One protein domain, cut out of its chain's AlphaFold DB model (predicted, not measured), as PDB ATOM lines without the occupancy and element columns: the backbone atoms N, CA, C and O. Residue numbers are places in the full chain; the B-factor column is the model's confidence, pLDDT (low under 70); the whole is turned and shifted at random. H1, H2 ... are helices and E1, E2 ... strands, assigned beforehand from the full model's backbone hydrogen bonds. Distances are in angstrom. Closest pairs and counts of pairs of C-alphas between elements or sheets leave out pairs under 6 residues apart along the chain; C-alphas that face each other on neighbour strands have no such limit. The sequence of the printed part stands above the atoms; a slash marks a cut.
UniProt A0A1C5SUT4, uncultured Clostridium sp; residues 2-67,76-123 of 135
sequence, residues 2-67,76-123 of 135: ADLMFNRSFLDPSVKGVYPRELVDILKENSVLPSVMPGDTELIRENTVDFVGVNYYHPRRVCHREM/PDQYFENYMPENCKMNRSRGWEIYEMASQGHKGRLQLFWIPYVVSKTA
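Overview. This is residues 2 to 67 and 76 to 123 of the 135 residues of a protein of uncultured Clostridium sp (UniProt A0A1C5SUT4). A loose, open frame lies around helix H1: H2 and H3 are on one side of it, the parallel strand pair E1 and E4 with H4 over one face is on the other, and the small antiparallel pair E2 and E3 lies near the first residue of H1. Residues 83 to 101 form a long stretch with no named element, and residues 26 to 31 and 35 to 40 stick out. The printed part has 114 residues, in the order H1 H2 H3 E1 E2 E3 H4 E4, class mixed; it is loose, with a radius of gyration of the C-alphas of 16.7 A and spans of 50 by 39 by 24 A.

Arrangement. Start at H1, residues 2 to 16, which with its residues 4 to 9 alone only just touches H2, residues 21 to 29, with 3 pairs of C-alphas within 8 A, the closest Leu 4 and Leu 23 at 6.8 A. With residues 13 to 16 alone H1 touches H3, residues 40 to 46, at a steep tilt of 61 degrees, the closest C-alphas being those of Pro 13 and Ile 44, 6.6 A apart. E1, residues 52 to 56, is parallel to E4, residues 117 to 122; look for N 54 and O 118 at 2.8 A. E2, residues 62 to 64, is antiparallel to E3, residues 80 to 82, with N 63 and O 81 at 2.9 A. The closest C-alphas of E1 and H4, residues 102 to 112, are those of Tyr 56 and Ser 103, 7.0 A apart. In H2, H3 and H4 every O i to N i+4 pair is within hydrogen-bond range; in H1, 7 of 11 are.

Along the chain. Find C-alpha 2 at (102.203, 153.252, 169.777); from there H1 runs 19.4 A to C-alpha 16. H4 spans 16.2 A, and E4 runs 14.1 A to C-alpha 122 at (118.622, 141.383, 175.221).

Size, cuts and confidence. The two farthest C-alphas, those of Pro 38 and Asn 87, are 50.9 A apart. Residues 68 to 75 are not printed, and C-alphas 67 and 76 are 14.4 A apart across this cut. The link from E3 to H4 is long. Residues 103, 107, 111 to 112 and 123 have pLDDT under 70.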
ATOM      1  N   ALA A   2     101.356 154.463 169.803       92.94
ATOM      2  CA  ALA A   2     102.203 153.252 169.777       92.94
ATOM      3  C   ALA A   2     102.498 152.680 171.177       92.94
ATOM      4  O   ALA A   2     102.429 151.476 171.395       92.94
ATOM      5  N   ASP A   3     102.756 153.562 172.143       92.94
ATOM      6  CA  ASP A   3     102.970 153.169 173.532       92.94
ATOM      7  C   ASP A   3     101.753 152.501 174.189       92.94
ATOM      8  O   ASP A   3     101.885 151.505 174.901       92.94
ATOM      9  N   LEU A   4     100.564 153.045 173.925       95.12
ATOM     10  CA  LEU A   4      99.301 152.514 174.419       95.12
ATOM     11  C   LEU A   4      99.083 151.087 173.900       95.12
ATOM     12  O   LEU A   4      98.781 150.191 174.680       95.12
ATOM     13  N   MET A   5      99.298 150.892 172.597       94.44
ATOM     14  CA  MET A   5      99.020 149.642 171.887       94.44
ATOM     15  C   MET A   5     100.039 148.537 172.167       94.44
ATOM     16  O   MET A   5      99.650 147.380 172.296       94.44
ATOM     17  N   PHE A   6     101.333 148.864 172.251       93.25
ATOM     18  CA  PHE A   6     102.388 147.850 172.368       93.25
ATOM     19  C   PHE A   6     102.902 147.631 173.787       93.25
ATOM     20  O   PHE A   6     103.425 146.557 174.066       93.25
ATOM     21  N   ASN A   7     102.778 148.623 174.671       93.19
ATOM     22  CA  ASN A   7     103.304 148.515 176.030       93.19
ATOM     23  C   ASN A   7     102.175 148.492 177.054       93.19
ATOM     24  O   ASN A   7     102.042 147.530 177.803       93.19
ATOM     25  N   ARG A   8     101.358 149.548 177.104       95.31
ATOM     26  CA  ARG A   8     100.379 149.731 178.188       95.31
ATOM     27  C   ARG A   8      99.190 148.783 178.097       95.31
ATOM     28  O   ARG A   8      98.630 148.451 179.131       95.31
ATOM     29  N   SER A   9      98.838 148.324 176.901       95.75
ATOM     30  CA  SER A   9      97.812 147.301 176.669       95.75
ATOM     31  C   SER A   9      98.062 146.013 177.451       95.75
ATOM     32  O   SER A   9      97.109 145.406 177.922       95.75
ATOM     33  N   PHE A  10      99.329 145.634 177.634       95.06
ATOM     34  CA  PHE A  10      99.731 144.470 178.423       95.06
ATOM     35  C   PHE A  10     100.196 144.867 179.821       95.06
ATOM     36  O   PHE A  10      99.834 144.234 180.804       95.06
ATOM     37  N   LEU A  11     100.992 145.932 179.929       94.88
ATOM     38  CA  LEU A  11     101.632 146.292 181.186       94.88
ATOM     39  C   LEU A  11     100.632 146.826 182.215       94.88
ATOM     40  O   LEU A  11     100.677 146.393 183.359       94.88
ATOM     41  N   ASP A  12      99.727 147.734 181.831       96.12
ATOM     42  CA  ASP A  12      98.790 148.348 182.779       96.12
ATOM     43  C   ASP A  12      97.848 147.316 183.439       96.12
ATOM     44  O   ASP A  12      97.772 147.334 184.668       96.12
ATOM     45  N   PRO A  13      97.192 146.370 182.731       96.88
ATOM     46  CA  PRO A  13      96.398 145.346 183.412       96.88
ATOM     47  C   PRO A  13      97.257 144.416 184.275       96.88
ATOM     48  O   PRO A  13      96.827 144.060 185.365       96.88
ATOM     49  N   SER A  14      98.482 144.071 183.860       96.25
ATOM     50  CA  SER A  14      99.349 143.187 184.651       96.25
ATOM     51  C   SER A  14      99.881 143.830 185.933       96.25
ATOM     52  O   SER A  14     100.033 143.130 186.930       96.25
ATOM     53  N   VAL A  15     100.188 145.132 185.929       95.44
ATOM     54  CA  VAL A  15     100.839 145.804 187.076       95.44
ATOM     55  C   VAL A  15      99.906 146.715 187.869       95.44
ATOM     56  O   VAL A  15     100.197 147.031 189.016       95.44
ATOM     57  N   LYS A  16      98.795 147.164 187.274       95.50
ATOM     58  CA  LYS A  16      97.794 148.036 187.921       95.50
ATOM     59  C   LYS A  16      96.422 147.383 188.036       95.50
ATOM     60  O   LYS A  16      95.526 147.985 188.621       95.50
ATOM     61  N   GLY A  17      96.217 146.223 187.415       97.00
ATOM     62  CA  GLY A  17      94.933 145.531 187.450       97.00
ATOM     63  C   GLY A  17      93.834 146.200 186.616       97.00
ATOM     64  O   GLY A  17      92.662 145.854 186.745       97.00
ATOM     65  N   VAL A  18      94.178 147.187 185.780       97.19
ATOM     66  CA  VAL A  18      93.206 147.948 184.984       97.19
ATOM     67  C   VAL A  18      93.714 148.209 183.570       97.19
ATOM     68  O   VAL A  18      94.851 148.635 183.365       97.19
ATOM     69  N   TYR A  19      92.845 148.001 182.581       97.44
ATOM     70  CA  TYR A  19      93.132 148.403 181.207       97.44
ATOM     71  C   TYR A  19      93.072 149.931 181.053       97.44
ATOM     72  O   TYR A  19      92.227 150.584 181.676       97.44
ATOM     73  N   PRO A  20      93.912 150.526 180.187       97.56
ATOM     74  CA  PRO A  20      93.807 151.940 179.854       97.56
ATOM     75  C   PRO A  20      92.440 152.264 179.242       97.56
ATOM     76  O   PRO A  20      92.042 151.643 178.258       97.56
ATOM     77  N   ARG A  21      91.748 153.281 179.767       97.25
ATOM     78  CA  ARG A  21      90.432 153.687 179.245       97.25
ATOM     79  C   ARG A  21      90.480 154.066 177.764       97.25
ATOM     80  O   ARG A  21      89.683 153.565 176.987       97.25
ATOM     81  N   GLU A  22      91.499 154.835 177.384       96.94
ATOM     82  CA  GLU A  22      91.776 155.224 175.995       96.94
ATOM     83  C   GLU A  22      91.868 154.008 175.055       96.94
ATOM     84  O   GLU A  22      91.338 154.042 173.952       96.94
ATOM     85  N   LEU A  23      92.484 152.904 175.499       97.00
ATOM     86  CA  LEU A  23      92.571 151.682 174.695       97.00
ATOM     87  C   LEU A  23      91.192 151.042 174.518       97.00
ATOM     88  O   LEU A  23      90.836 150.647 173.413       97.00
ATOM     89  N   VAL A  24      90.420 150.942 175.602       96.94
ATOM     90  CA  VAL A  24      89.070 150.364 175.567       96.94
ATOM     91  C   VAL A  24      88.164 151.157 174.629       96.94
ATOM     92  O   VAL A  24      87.424 150.552 173.856       96.94
ATOM     93  N   ASP A  25      88.236 152.485 174.675       97.19
ATOM     94  CA  ASP A  25      87.427 153.361 173.828       97.19
ATOM     95  C   ASP A  25      87.789 153.172 172.346       97.19
ATOM     96  O   ASP A  25      86.902 152.909 171.535       97.19
ATOM     97  N   ILE A  26      89.084 153.123 172.009       95.69
ATOM     98  CA  ILE A  26      89.548 152.839 170.640       95.69
ATOM     99  C   ILE A  26      89.042 151.483 170.134       95.69
ATOM    100  O   ILE A  26      88.559 151.375 169.006       95.69
ATOM    101  N   LEU A  27      89.144 150.428 170.947       95.56
ATOM    102  CA  LEU A  27      88.706 149.094 170.533       95.56
ATOM    103  C   LEU A  27      87.183 149.031 170.331       95.56
ATOM    104  O   LEU A  27      86.717 148.330 169.433       95.56
ATOM    105  N   LYS A  28      86.403 149.777 171.126       96.12
ATOM    106  CA  LYS A  28      84.948 149.904 170.947       96.12
ATOM    107  C   LYS A  28      84.596 150.647 169.667       96.12
ATOM    108  O   LYS A  28      83.772 150.154 168.905       96.12
ATOM    109  N   GLU A  29      85.224 151.795 169.426       94.75
ATOM    110  CA  GLU A  29      85.008 152.608 168.222       94.75
ATOM    111  C   GLU A  29      85.276 151.809 166.943       94.75
ATOM    112  O   GLU A  29      84.553 151.941 165.960       94.75
ATOM    113  N   ASN A  30      86.269 150.919 166.984       93.31
ATOM    114  CA  ASN A  30      86.627 150.055 165.864       93.31
ATOM    115  C   ASN A  30      85.887 148.706 165.861       93.31
ATOM    116  O   ASN A  30      86.176 147.865 165.019       93.31
ATOM    117  N   SER A  31      84.932 148.478 166.773       94.56
ATOM    118  CA  SER A  31      84.156 147.225 166.871       94.56
ATOM    119  C   SER A  31      85.012 145.956 167.023       94.56
ATOM    120  O   SER A  31      84.630 144.876 166.580       94.56
ATOM    121  N   VAL A  32      86.169 146.084 167.678       94.62
ATOM    122  CA  VAL A  32      87.139 145.001 167.931       94.62
ATOM    123  C   VAL A  32      87.379 144.762 169.423       94.62
ATOM    124  O   VAL A  32      88.295 144.031 169.800       94.62
ATOM    125  N   LEU A  33      86.581 145.384 170.299       95.50
ATOM    126  CA  LEU A  33      86.650 145.102 171.729       95.50
ATOM    127  C   LEU A  33      86.278 143.627 171.978       95.50
ATOM    128  O   LEU A  33      85.205 143.201 171.549       95.50
ATOM    129  N   PRO A  34      87.116 142.856 172.695       93.69
ATOM    130  CA  PRO A  34      86.786 141.484 173.053       93.69
ATOM    131  C   PRO A  34      85.528 141.403 173.921       93.69
ATOM    132  O   PRO A  34      85.233 142.312 174.701       93.69
ATOM    133  N   SER A  35      84.824 140.276 173.842       95.69
ATOM    134  CA  SER A  35      83.756 139.955 174.790       95.69
ATOM    135  C   SER A  35      84.328 139.857 176.204       95.69
ATOM    136  O   SER A  35      85.269 139.102 176.434       95.69
ATOM    137  N   VAL A  36      83.737 140.598 177.142       95.06
ATOM    138  CA  VAL A  36      84.120 140.598 178.560       95.06
ATOM    139  C   VAL A  36      83.022 139.909 179.358       95.06
ATOM    140  O   VAL A  36      81.860 140.316 179.290       95.06
ATOM    141  N   MET A  37      83.381 138.871 180.104       97.12
ATOM    142  CA  MET A  37      82.461 138.145 180.971       97.12
ATOM    143  C   MET A  37      82.344 138.824 182.343       97.12
ATOM    144  O   MET A  37      83.266 139.521 182.790       97.12
ATOM    145  N   PRO A  38      81.217 138.633 183.054       97.25
ATOM    146  CA  PRO A  38      81.101 139.060 184.442       97.25
ATOM    147  C   PRO A  38      82.240 138.474 185.287       97.25
ATOM    148  O   PRO A  38      82.436 137.263 185.308       97.25
ATOM    149  N   GLY A  39      82.980 139.337 185.981       96.81
ATOM    150  CA  GLY A  39      84.108 138.943 186.830       96.81
ATOM    151  C   GLY A  39      85.493 139.072 186.188       96.81
ATOM    152  O   GLY A  39      86.458 139.195 186.931       96.81
ATOM    153  N   ASP A  40      85.625 139.168 184.860       96.75
ATOM    154  CA  ASP A  40      86.949 139.265 184.204       96.75
ATOM    155  C   ASP A  40      87.759 140.471 184.697       96.75
ATOM    156  O   ASP A  40      88.956 140.388 184.968       96.75
ATOM    157  N   THR A  41      87.093 141.619 184.839       95.31
ATOM    158  CA  THR A  41      87.743 142.850 185.308       95.31
ATOM    159  C   THR A  41      88.079 142.815 186.795       95.31
ATOM    160  O   THR A  41      89.011 143.503 187.201       95.31
ATOM    161  N   GLU A  42      87.339 142.046 187.600       97.75
ATOM    162  CA  GLU A  42      87.669 141.791 189.008       97.75
ATOM    163  C   GLU A  42      88.900 140.898 189.096       97.75
ATOM    164  O   GLU A  42      89.885 141.263 189.727       97.75
ATOM    165  N   LEU A  43      88.892 139.793 188.345       97.94
ATOM    166  CA  LEU A  43      89.974 138.823 188.325       97.94
ATOM    167  C   LEU A  43      91.311 139.476 187.954       97.94
ATOM    168  O   LEU A  43      92.314 139.240 188.617       97.94
ATOM    169  N   ILE A  44      91.332 140.339 186.935       97.31
ATOM    170  CA  ILE A  44      92.546 141.076 186.549       97.31
ATOM    171  C   ILE A  44      92.997 142.034 187.659       97.31
ATOM    172  O   ILE A  44      94.194 142.186 187.894       97.31
ATOM    173  N   ARG A  45      92.056 142.677 188.354       97.56
ATOM    174  CA  ARG A  45      92.365 143.641 189.413       97.56
ATOM    175  C   ARG A  45      92.972 142.988 190.644       97.56
ATOM    176  O   ARG A  45      93.894 143.542 191.232       97.56
ATOM    177  N   GLU A  46      92.455 141.824 191.012       97.94
ATOM    178  CA  GLU A  46      92.900 141.063 192.177       97.94
ATOM    179  C   GLU A  46      94.216 140.304 191.927       97.94
ATOM    180  O   GLU A  46      94.883 139.919 192.882       97.94
ATOM    181  N   ASN A  47      94.625 140.116 190.664       97.56
ATOM    182  CA  ASN A  47      95.770 139.278 190.284       97.56
ATOM    183  C   ASN A  47      96.826 140.056 189.478       97.56
ATOM    184  O   ASN A  47      97.074 139.776 188.304       97.56
ATOM    185  N   THR A  48      97.470 141.032 190.124       97.25
ATOM    186  CA  THR A  48      98.641 141.726 189.554       97.25
ATOM    187  C   THR A  48      99.935 140.945 189.783       97.25
ATOM    188  O   THR A  48     100.014 140.100 190.673       97.25
ATOM    189  N   VAL A  49     100.949 141.191 188.953       95.31
ATOM    190  CA  VAL A  49     102.233 140.474 189.027       95.31
ATOM    191  C   VAL A  49     103.175 141.086 190.065       95.31
ATOM    192  O   VAL A  49     103.248 142.304 190.201       95.31
ATOM    193  N   ASP A  50     103.971 140.246 190.730       92.94
ATOM    194  CA  ASP A  50     104.974 140.696 191.710       92.94
ATOM    195  C   ASP A  50     106.241 141.277 191.061       92.94
ATOM    196  O   ASP A  50     106.952 142.091 191.651       92.94
ATOM    197  N   PHE A  51     106.559 140.833 189.843       92.50
ATOM    198  CA  PHE A  51     107.738 141.268 189.101       92.50
ATOM    199  C   PHE A  51     107.489 141.271 187.593       92.50
ATOM    200  O   PHE A  51     106.666 140.521 187.070       92.50
ATOM    201  N   VAL A  52     108.255 142.097 186.874       91.62
ATOM    202  CA  VAL A  52     108.162 142.218 185.412       91.62
ATOM    203  C   VAL A  52     109.464 141.795 184.739       91.62
ATOM    204  O   VAL A  52     110.539 142.331 185.015       91.62
ATOM    205  N   GLY A  53     109.363 140.858 183.798       90.69
ATOM    206  CA  GLY A  53     110.436 140.546 182.855       90.69
ATOM    207  C   GLY A  53     110.409 141.501 181.663       90.69
ATOM    208  O   GLY A  53     109.398 141.612 180.971       90.69
ATOM    209  N   VAL A  54     111.518 142.192 181.406       88.56
ATOM    210  CA  VAL A  54     111.651 143.144 180.298       88.56
ATOM    211  C   VAL A  54     112.493 142.538 179.189       88.56
ATOM    212  O   VAL A  54     113.679 142.251 179.367       88.56
ATOM    213  N   ASN A  55     111.885 142.413 178.015       89.06
ATOM    214  CA  ASN A  55     112.565 141.992 176.799       89.06
ATOM    215  C   ASN A  55     112.868 143.214 175.929       89.06
ATOM    216  O   ASN A  55     111.952 143.935 175.542       89.06
ATOM    217  N   TYR A  56     114.137 143.423 175.580       85.50
ATOM    218  CA  TYR A  56     114.554 144.531 174.723       85.50
ATOM    219  C   TYR A  56     115.579 144.084 173.676       85.50
ATOM    220  O   TYR A  56     116.694 143.705 174.011       85.50
ATOM    221  N   TYR A  57     115.227 144.162 172.392       84.25
ATOM    222  CA  TYR A  57     116.100 143.705 171.299       84.25
ATOM    223  C   TYR A  57     116.547 144.827 170.375       84.25
ATOM    224  O   TYR A  57     117.721 144.927 170.038       84.25
ATOM    225  N   HIS A  58     115.597 145.645 169.949       86.56
ATOM    226  CA  HIS A  58     115.810 146.776 169.065       86.56
ATOM    227  C   HIS A  58     114.785 147.851 169.430       86.56
ATOM    228  O   HIS A  58     113.734 147.536 170.001       86.56
ATOM    229  N   PRO A  59     115.060 149.131 169.153       89.44
ATOM    230  CA  PRO A  59     114.075 150.171 169.381       89.44
ATOM    231  C   PRO A  59     112.921 150.025 168.383       89.44
ATOM    232  O   PRO A  59     113.084 149.529 167.266       89.44
ATOM    233  N   ARG A  60     111.748 150.505 168.792       90.12
ATOM    234  CA  ARG A  60     110.668 150.859 167.875       90.12
ATOM    235  C   ARG A  60     110.602 152.375 167.833       90.12
ATOM    236  O   ARG A  60     110.422 153.017 168.866       90.12
ATOM    237  N   ARG A  61     110.748 152.931 166.640       90.94
ATOM    238  CA  ARG A  61     110.598 154.358 166.379       90.94
ATOM    239  C   ARG A  61     109.376 154.545 165.502       90.94
ATOM    240  O   ARG A  61     109.152 153.773 164.572       90.94
ATOM    241  N   VAL A  62     108.577 155.541 165.846       92.94
ATOM    242  CA  VAL A  62     107.347 155.851 165.128       92.94
ATOM    243  C   VAL A  62     107.272 157.343 164.866       92.94
ATOM    244  O   VAL A  62     107.769 158.136 165.669       92.94
ATOM    245  N   CYS A  63     106.640 157.714 163.764       92.19
ATOM    246  CA  CYS A  63     106.282 159.087 163.442       92.19
ATOM    247  C   CYS A  63     104.763 159.214 163.304       92.19
ATOM    248  O   CYS A  63     104.023 158.222 163.293       92.19
ATOM    249  N   HIS A  64     104.294 160.460 163.259       90.12
ATOM    250  CA  HIS A  64     102.916 160.727 162.884       90.12
ATOM    251  C   HIS A  64     102.674 160.222 161.460       90.12
ATOM    252  O   HIS A  64     103.577 160.249 160.628       90.12
ATOM    253  N   ARG A  65     101.458 159.744 161.219       88.50
ATOM    254  CA  ARG A  65     101.015 159.316 159.901       88.50
ATOM    255  C   ARG A  65     100.553 160.516 159.099       88.50
ATOM    256  O   ARG A  65      99.690 161.247 159.567       88.50
ATOM    257  N   GLU A  66     101.065 160.672 157.888       87.12
ATOM    258  CA  GLU A  66     100.652 161.778 157.019       87.12
ATOM    259  C   GLU A  66      99.378 161.448 156.234       87.12
ATOM    260  O   GLU A  66      98.567 162.331 155.956       87.12
ATOM    261  N   MET A  67      99.166 160.168 155.913       85.25
ATOM    262  CA  MET A  67      98.031 159.710 155.111       85.25
ATOM    263  C   MET A  67      97.298 158.549 155.779       85.25
ATOM    264  O   MET A  67      97.962 157.585 156.150       85.25
ATOM    265  N   PRO A  76      97.165 148.601 164.819       89.50
ATOM    266  CA  PRO A  76      97.777 149.763 165.474       89.50
ATOM    267  C   PRO A  76      98.432 150.737 164.487       89.50
ATOM    268  O   PRO A  76      98.419 151.954 164.688       89.50
ATOM    269  N   ASP A  77      98.945 150.183 163.390       89.88
ATOM    270  CA  ASP A  77      99.475 150.865 162.223       89.88
ATOM    271  C   ASP A  77      98.458 151.794 161.553       89.88
ATOM    272  O   ASP A  77      98.840 152.462 160.621       89.88
ATOM    273  N   GLN A  78      97.207 151.934 161.993       89.56
ATOM    274  CA  GLN A  78      96.318 153.010 161.535       89.56
ATOM    275  C   GLN A  78      96.658 154.371 162.168       89.56
ATOM    276  O   GLN A  78      96.403 155.411 161.563       89.56
ATOM    277  N   TYR A  79      97.348 154.407 163.316       90.06
ATOM    278  CA  TYR A  79      97.575 155.646 164.082       90.06
ATOM    279  C   TYR A  79      98.983 156.256 163.999       90.06
ATOM    280  O   TYR A  79      99.163 157.438 164.282       90.06
ATOM    281  N   PHE A  80      99.997 155.458 163.677       92.75
ATOM    282  CA  PHE A  80     101.378 155.914 163.487       92.75
ATOM    283  C   PHE A  80     102.084 155.112 162.388       92.75
ATOM    284  O   PHE A  80     101.676 153.990 162.077       92.75
ATOM    285  N   GLU A  81     103.160 155.669 161.844       91.94
ATOM    286  CA  GLU A  81     104.047 155.007 160.884       91.94
ATOM    287  C   GLU A  81     105.351 154.586 161.559       91.94
ATOM    288  O   GLU A  81     105.789 155.210 162.527       91.94
ATOM    289  N   ASN A  82     105.975 153.511 161.069       90.00
ATOM    290  CA  ASN A  82     107.314 153.142 161.520       90.00
ATOM    291  C   ASN A  82     108.327 154.107 160.899       90.00
ATOM    292  O   ASN A  82     108.322 154.329 159.693       90.00
ATOM    293  N   TYR A  83     109.223 154.632 161.727       90.44
ATOM    294  CA  TYR A  83     110.273 155.548 161.300       90.44
ATOM    295  C   TYR A  83     111.636 154.887 161.481       90.44
ATOM    296  O   TYR A  83     111.929 154.375 162.559       90.44
ATOM    297  N   MET A  84     112.485 154.925 160.457       88.44
ATOM    298  CA  MET A  84     113.870 154.465 160.550       88.44
ATOM    299  C   MET A  84     114.811 155.640 160.261       88.44
ATOM    300  O   MET A  84     114.777 156.169 159.151       88.44
ATOM    301  N   PRO A  85     115.654 156.063 161.219       87.88
ATOM    302  CA  PRO A  85     116.652 157.096 160.968       87.88
ATOM    303  C   PRO A  85     117.691 156.616 159.947       87.88
ATOM    304  O   PRO A  85     118.201 155.504 160.072       87.88
ATOM    305  N   GLU A  86     118.076 157.470 158.997       86.31
ATOM    306  CA  GLU A  86     119.045 157.123 157.940       86.31
ATOM    307  C   GLU A  86     120.401 156.655 158.496       86.31
ATOM    308  O   GLU A  86     120.997 155.708 157.991       86.31
ATOM    309  N   ASN A  87     120.856 157.272 159.591       86.25
ATOM    310  CA  ASN A  87     122.163 157.010 160.202       86.25
ATOM    311  C   ASN A  87     122.096 156.066 161.416       86.25
ATOM    312  O   ASN A  87     122.966 156.106 162.289       86.25
ATOM    313  N   CYS A  88     121.055 155.239 161.524       87.00
ATOM    314  CA  CYS A  88     120.951 154.298 162.633       87.00
ATOM    315  C   CYS A  88     121.963 153.139 162.503       87.00
ATOM    316  O   CYS A  88     122.284 152.655 161.416       87.00
ATOM    317  N   LYS A  89     122.494 152.670 163.641       87.19
ATOM    318  CA  LYS A  89     123.368 151.486 163.687       87.19
ATOM    319  C   LYS A  89     122.499 150.256 163.429       87.19
ATOM    320  O   LYS A  89     121.541 150.043 164.157       87.19
ATOM    321  N   MET A  90     122.832 149.432 162.436       89.19
ATOM    322  CA  MET A  90     121.977 148.313 162.012       89.19
ATOM    323  C   MET A  90     122.660 146.952 162.150       89.19
ATOM    324  O   MET A  90     123.787 146.749 161.697       89.19
ATOM    325  N   ASN A  91     121.930 145.972 162.681       86.31
ATOM    326  CA  ASN A  91     122.216 144.559 162.479       86.31
ATOM    327  C   ASN A  91     121.734 144.150 161.079       86.31
ATOM    328  O   ASN A  91     120.567 143.806 160.884       86.31
ATOM    329  N   ARG A  92     122.647 144.169 160.100       84.50
ATOM    330  CA  ARG A  92     122.336 143.916 158.681       84.50
ATOM    331  C   ARG A  92     121.730 142.536 158.410       84.50
ATOM    332  O   ARG A  92     120.906 142.418 157.517       84.50
ATOM    333  N   SER A  93     122.088 141.516 159.191       84.75
ATOM    334  CA  SER A  93     121.549 140.160 159.006       84.75
ATOM    335  C   SER A  93     120.070 140.053 159.384       84.75
ATOM    336  O   SER A  93     119.378 139.192 158.851       84.75
ATOM    337  N   ARG A  94     119.593 140.895 160.309       81.25
ATOM    338  CA  ARG A  94     118.211 140.855 160.818       81.25
ATOM    339  C   ARG A  94     117.368 142.067 160.430       81.25
ATOM    340  O   ARG A  94     116.175 142.071 160.700       81.25
ATOM    341  N   GLY A  95     117.979 143.095 159.841       84.19
ATOM    342  CA  GLY A  95     117.307 144.359 159.536       84.19
ATOM    343  C   GLY A  95     116.869 145.131 160.785       84.19
ATOM    344  O   GLY A  95     115.892 145.868 160.729       84.19
ATOM    345  N   TRP A  96     117.548 144.948 161.923       87.12
ATOM    346  CA  TRP A  96     117.178 145.578 163.198       87.12
ATOM    347  C   TRP A  96     118.124 146.713 163.569       87.12
ATOM    348  O   TRP A  96     119.342 146.537 163.513       87.12
ATOM    349  N   GLU A  97     117.572 147.840 164.020       88.56
ATOM    350  CA  GLU A  97     118.360 148.908 164.641       88.56
ATOM    351  C   GLU A  97     118.982 148.405 165.952       88.56
ATOM    352  O   GLU A  97     118.351 147.729 166.763       88.56
ATOM    353  N   ILE A  98     120.238 148.763 166.178       84.81
ATOM    354  CA  ILE A  98     120.961 148.561 167.425       84.81
ATOM    355  C   ILE A  98     120.986 149.911 168.142       84.81
ATOM    356  O   ILE A  98     121.687 150.828 167.716       84.81
ATOM    357  N   TYR A  99     120.251 150.028 169.248       84.38
ATOM    358  CA  TYR A  99     120.219 151.247 170.058       84.38
ATOM    359  C   TYR A  99     120.315 150.925 171.552       84.38
ATOM    360  O   TYR A  99     119.332 150.657 172.237       84.38
ATOM    361  N   GLU A 100     121.539 150.958 172.070       78.94
ATOM    362  CA  GLU A 100     121.881 150.497 173.424       78.94
ATOM    363  C   GLU A 100     121.226 151.358 174.526       78.94
ATOM    364  O   GLU A 100     120.850 150.856 175.590       78.94
ATOM    365  N   MET A 101     120.991 152.643 174.239       77.06
ATOM    366  CA  MET A 101     120.457 153.616 175.198       77.06
ATOM    367  C   MET A 101     118.961 153.455 175.500       77.06
ATOM    368  O   MET A 101     118.487 153.971 176.512       77.06
ATOM    369  N   ALA A 102     118.189 152.729 174.685       71.19
ATOM    370  CA  ALA A 102     116.757 152.548 174.958       71.19
ATOM    371  C   ALA A 102     116.487 151.728 176.224       71.19
ATOM    372  O   ALA A 102     115.457 151.931 176.867       71.19
ATOM    373  N   SER A 103     117.410 150.854 176.628       68.06
ATOM    374  CA  SER A 103     117.318 150.114 177.895       68.06
ATOM    375  C   SER A 103     117.154 151.048 179.109       68.06
ATOM    376  O   SER A 103     116.378 150.753 180.018       68.06
ATOM    377  N   GLN A 104     117.785 152.226 179.082       70.00
ATOM    378  CA  GLN A 104     117.692 153.225 180.153       70.00
ATOM    379  C   GLN A 104     116.296 153.855 180.251       70.00
ATOM    380  O   GLN A 104     115.799 154.103 181.349       70.00
ATOM    381  N   GLY A 105     115.613 154.054 179.119       71.19
ATOM    382  CA  GLY A 105     114.235 154.557 179.109       71.19
ATOM    383  C   GLY A 105     113.240 153.591 179.766       71.19
ATOM    384  O   GLY A 105     112.340 154.023 180.487       71.19
ATOM    385  N   HIS A 106     113.434 152.278 179.585       71.00
ATOM    386  CA  HIS A 106     112.589 151.252 180.212       71.00
ATOM    387  C   HIS A 106     112.732 151.259 181.736       71.00
ATOM    388  O   HIS A 106     111.731 151.155 182.444       71.00
ATOM    389  N   LYS A 107     113.959 151.456 182.238       67.19
ATOM    390  CA  LYS A 107     114.239 151.592 183.672       67.19
ATOM    391  C   LYS A 107     113.452 152.743 184.299       67.19
ATOM    392  O   LYS A 107     112.766 152.528 185.293       67.19
ATOM    393  N   GLY A 108     113.493 153.930 183.689       70.75
ATOM    394  CA  GLY A 108     112.750 155.091 184.188       70.75
ATOM    395  C   GLY A 108     111.240 154.845 184.238       70.75
ATOM    396  O   GLY A 108     110.587 155.175 185.222       70.75
ATOM    397  N   ARG A 109     110.685 154.189 183.213       73.00
ATOM    398  CA  ARG A 109     109.259 153.850 183.180       73.00
ATOM    399  C   ARG A 109     108.851 152.851 184.256       73.00
ATOM    400  O   ARG A 109     107.833 153.053 184.903       73.00
ATOM    401  N   LEU A 110     109.593 151.761 184.424       75.19
ATOM    402  CA  LEU A 110     109.233 150.731 185.403       75.19
ATOM    403  C   LEU A 110     109.390 151.243 186.833       75.19
ATOM    404  O   LEU A 110     108.588 150.899 187.696       75.19
ATOM    405  N   GLN A 111     110.337 152.154 187.055       64.81
ATOM    406  CA  GLN A 111     110.473 152.852 188.326       64.81
ATOM    407  C   GLN A 111     109.249 153.719 188.665       64.81
ATOM    408  O   GLN A 111     108.890 153.799 189.833       64.81
ATOM    409  N   LEU A 112     108.548 154.293 187.675       66.56
ATOM    410  CA  LEU A 112     107.276 155.000 187.913       66.56
ATOM    411  C   LEU A 112     106.159 154.072 188.413       66.56
ATOM    412  O   LEU A 112     105.239 154.541 189.079       66.56
ATOM    413  N   PHE A 113     106.225 152.777 188.097       74.75
ATOM    414  CA  PHE A 113     105.281 151.773 188.595       74.75
ATOM    415  C   PHE A 113     105.726 151.131 189.909       74.75
ATOM    416  O   PHE A 113     104.977 150.333 190.457       74.75
ATOM    417  N   TRP A 114     106.920 151.474 190.412       77.31
ATOM    418  CA  TRP A 114     107.508 150.929 191.643       77.31
ATOM    419  C   TRP A 114     107.530 149.396 191.707       77.31
ATOM    420  O   TRP A 114     107.633 148.819 192.787       77.31
ATOM    421  N   ILE A 115     107.468 148.735 190.550       83.19
ATOM    422  CA  ILE A 115     107.446 147.283 190.449       83.19
ATOM    423  C   ILE A 115     108.869 146.751 190.241       83.19
ATOM    424  O   ILE A 115     109.602 147.270 189.385       83.19
ATOM    425  N   PRO A 116     109.293 145.720 190.993       85.44
ATOM    426  CA  PRO A 116     110.542 145.028 190.722       85.44
ATOM    427  C   PRO A 116     110.580 144.508 189.282       85.44
ATOM    428  O   PRO A 116     109.600 143.970 188.766       85.44
ATOM    429  N   TYR A 117     111.723 144.650 188.612       83.19
ATOM    430  CA  TYR A 117     111.867 144.177 187.240       83.19
ATOM    431  C   TYR A 117     113.249 143.584 186.974       83.19
ATOM    432  O   TYR A 117     114.246 143.957 187.594       83.19
ATOM    433  N   VAL A 118     113.300 142.676 186.003       81.69
ATOM    434  CA  VAL A 118     114.527 142.038 185.518       81.69
ATOM    435  C   VAL A 118     114.584 142.187 184.004       81.69
ATOM    436  O   VAL A 118     113.577 142.017 183.319       81.69
ATOM    437  N   VAL A 119     115.761 142.490 183.454       77.81
ATOM    438  CA  VAL A 119     115.968 142.404 182.003       77.81
ATOM    439  C   VAL A 119     116.087 140.927 181.639       77.81
ATOM    440  O   VAL A 119     117.129 140.314 181.852       77.81
ATOM    441  N   SER A 120     115.002 140.345 181.135       70.69
ATOM    442  CA  SER A 120     114.909 138.911 180.851       70.69
ATOM    443  C   SER A 120     115.548 138.530 179.522       70.69
ATOM    444  O   SER A 120     116.008 137.400 179.369       70.69
ATOM    445  N   LYS A 121     115.595 139.449 178.546       72.06
ATOM    446  CA  LYS A 121     116.261 139.182 177.267       72.06
ATOM    447  C   LYS A 121     116.768 140.443 176.581       72.06
ATOM    448  O   LYS A 121     116.040 141.430 176.466       72.06
ATOM    449  N   THR A 122     117.995 140.363 176.067       70.69
ATOM    450  CA  THR A 122     118.622 141.383 175.221       70.69
ATOM    451  C   THR A 122     119.090 140.794 173.892       70.69
ATOM    452  O   THR A 122     119.385 139.601 173.796       70.69
ATOM    453  N   ALA A 123     119.134 141.610 172.836       66.12
ATOM    454  CA  ALA A 123     119.813 141.215 171.603       66.12
ATOM    455  C   ALA A 123     121.332 141.358 171.773       66.12
ATOM    456  O   ALA A 123     121.821 142.439 172.093       66.12
TER     457      ALA A 123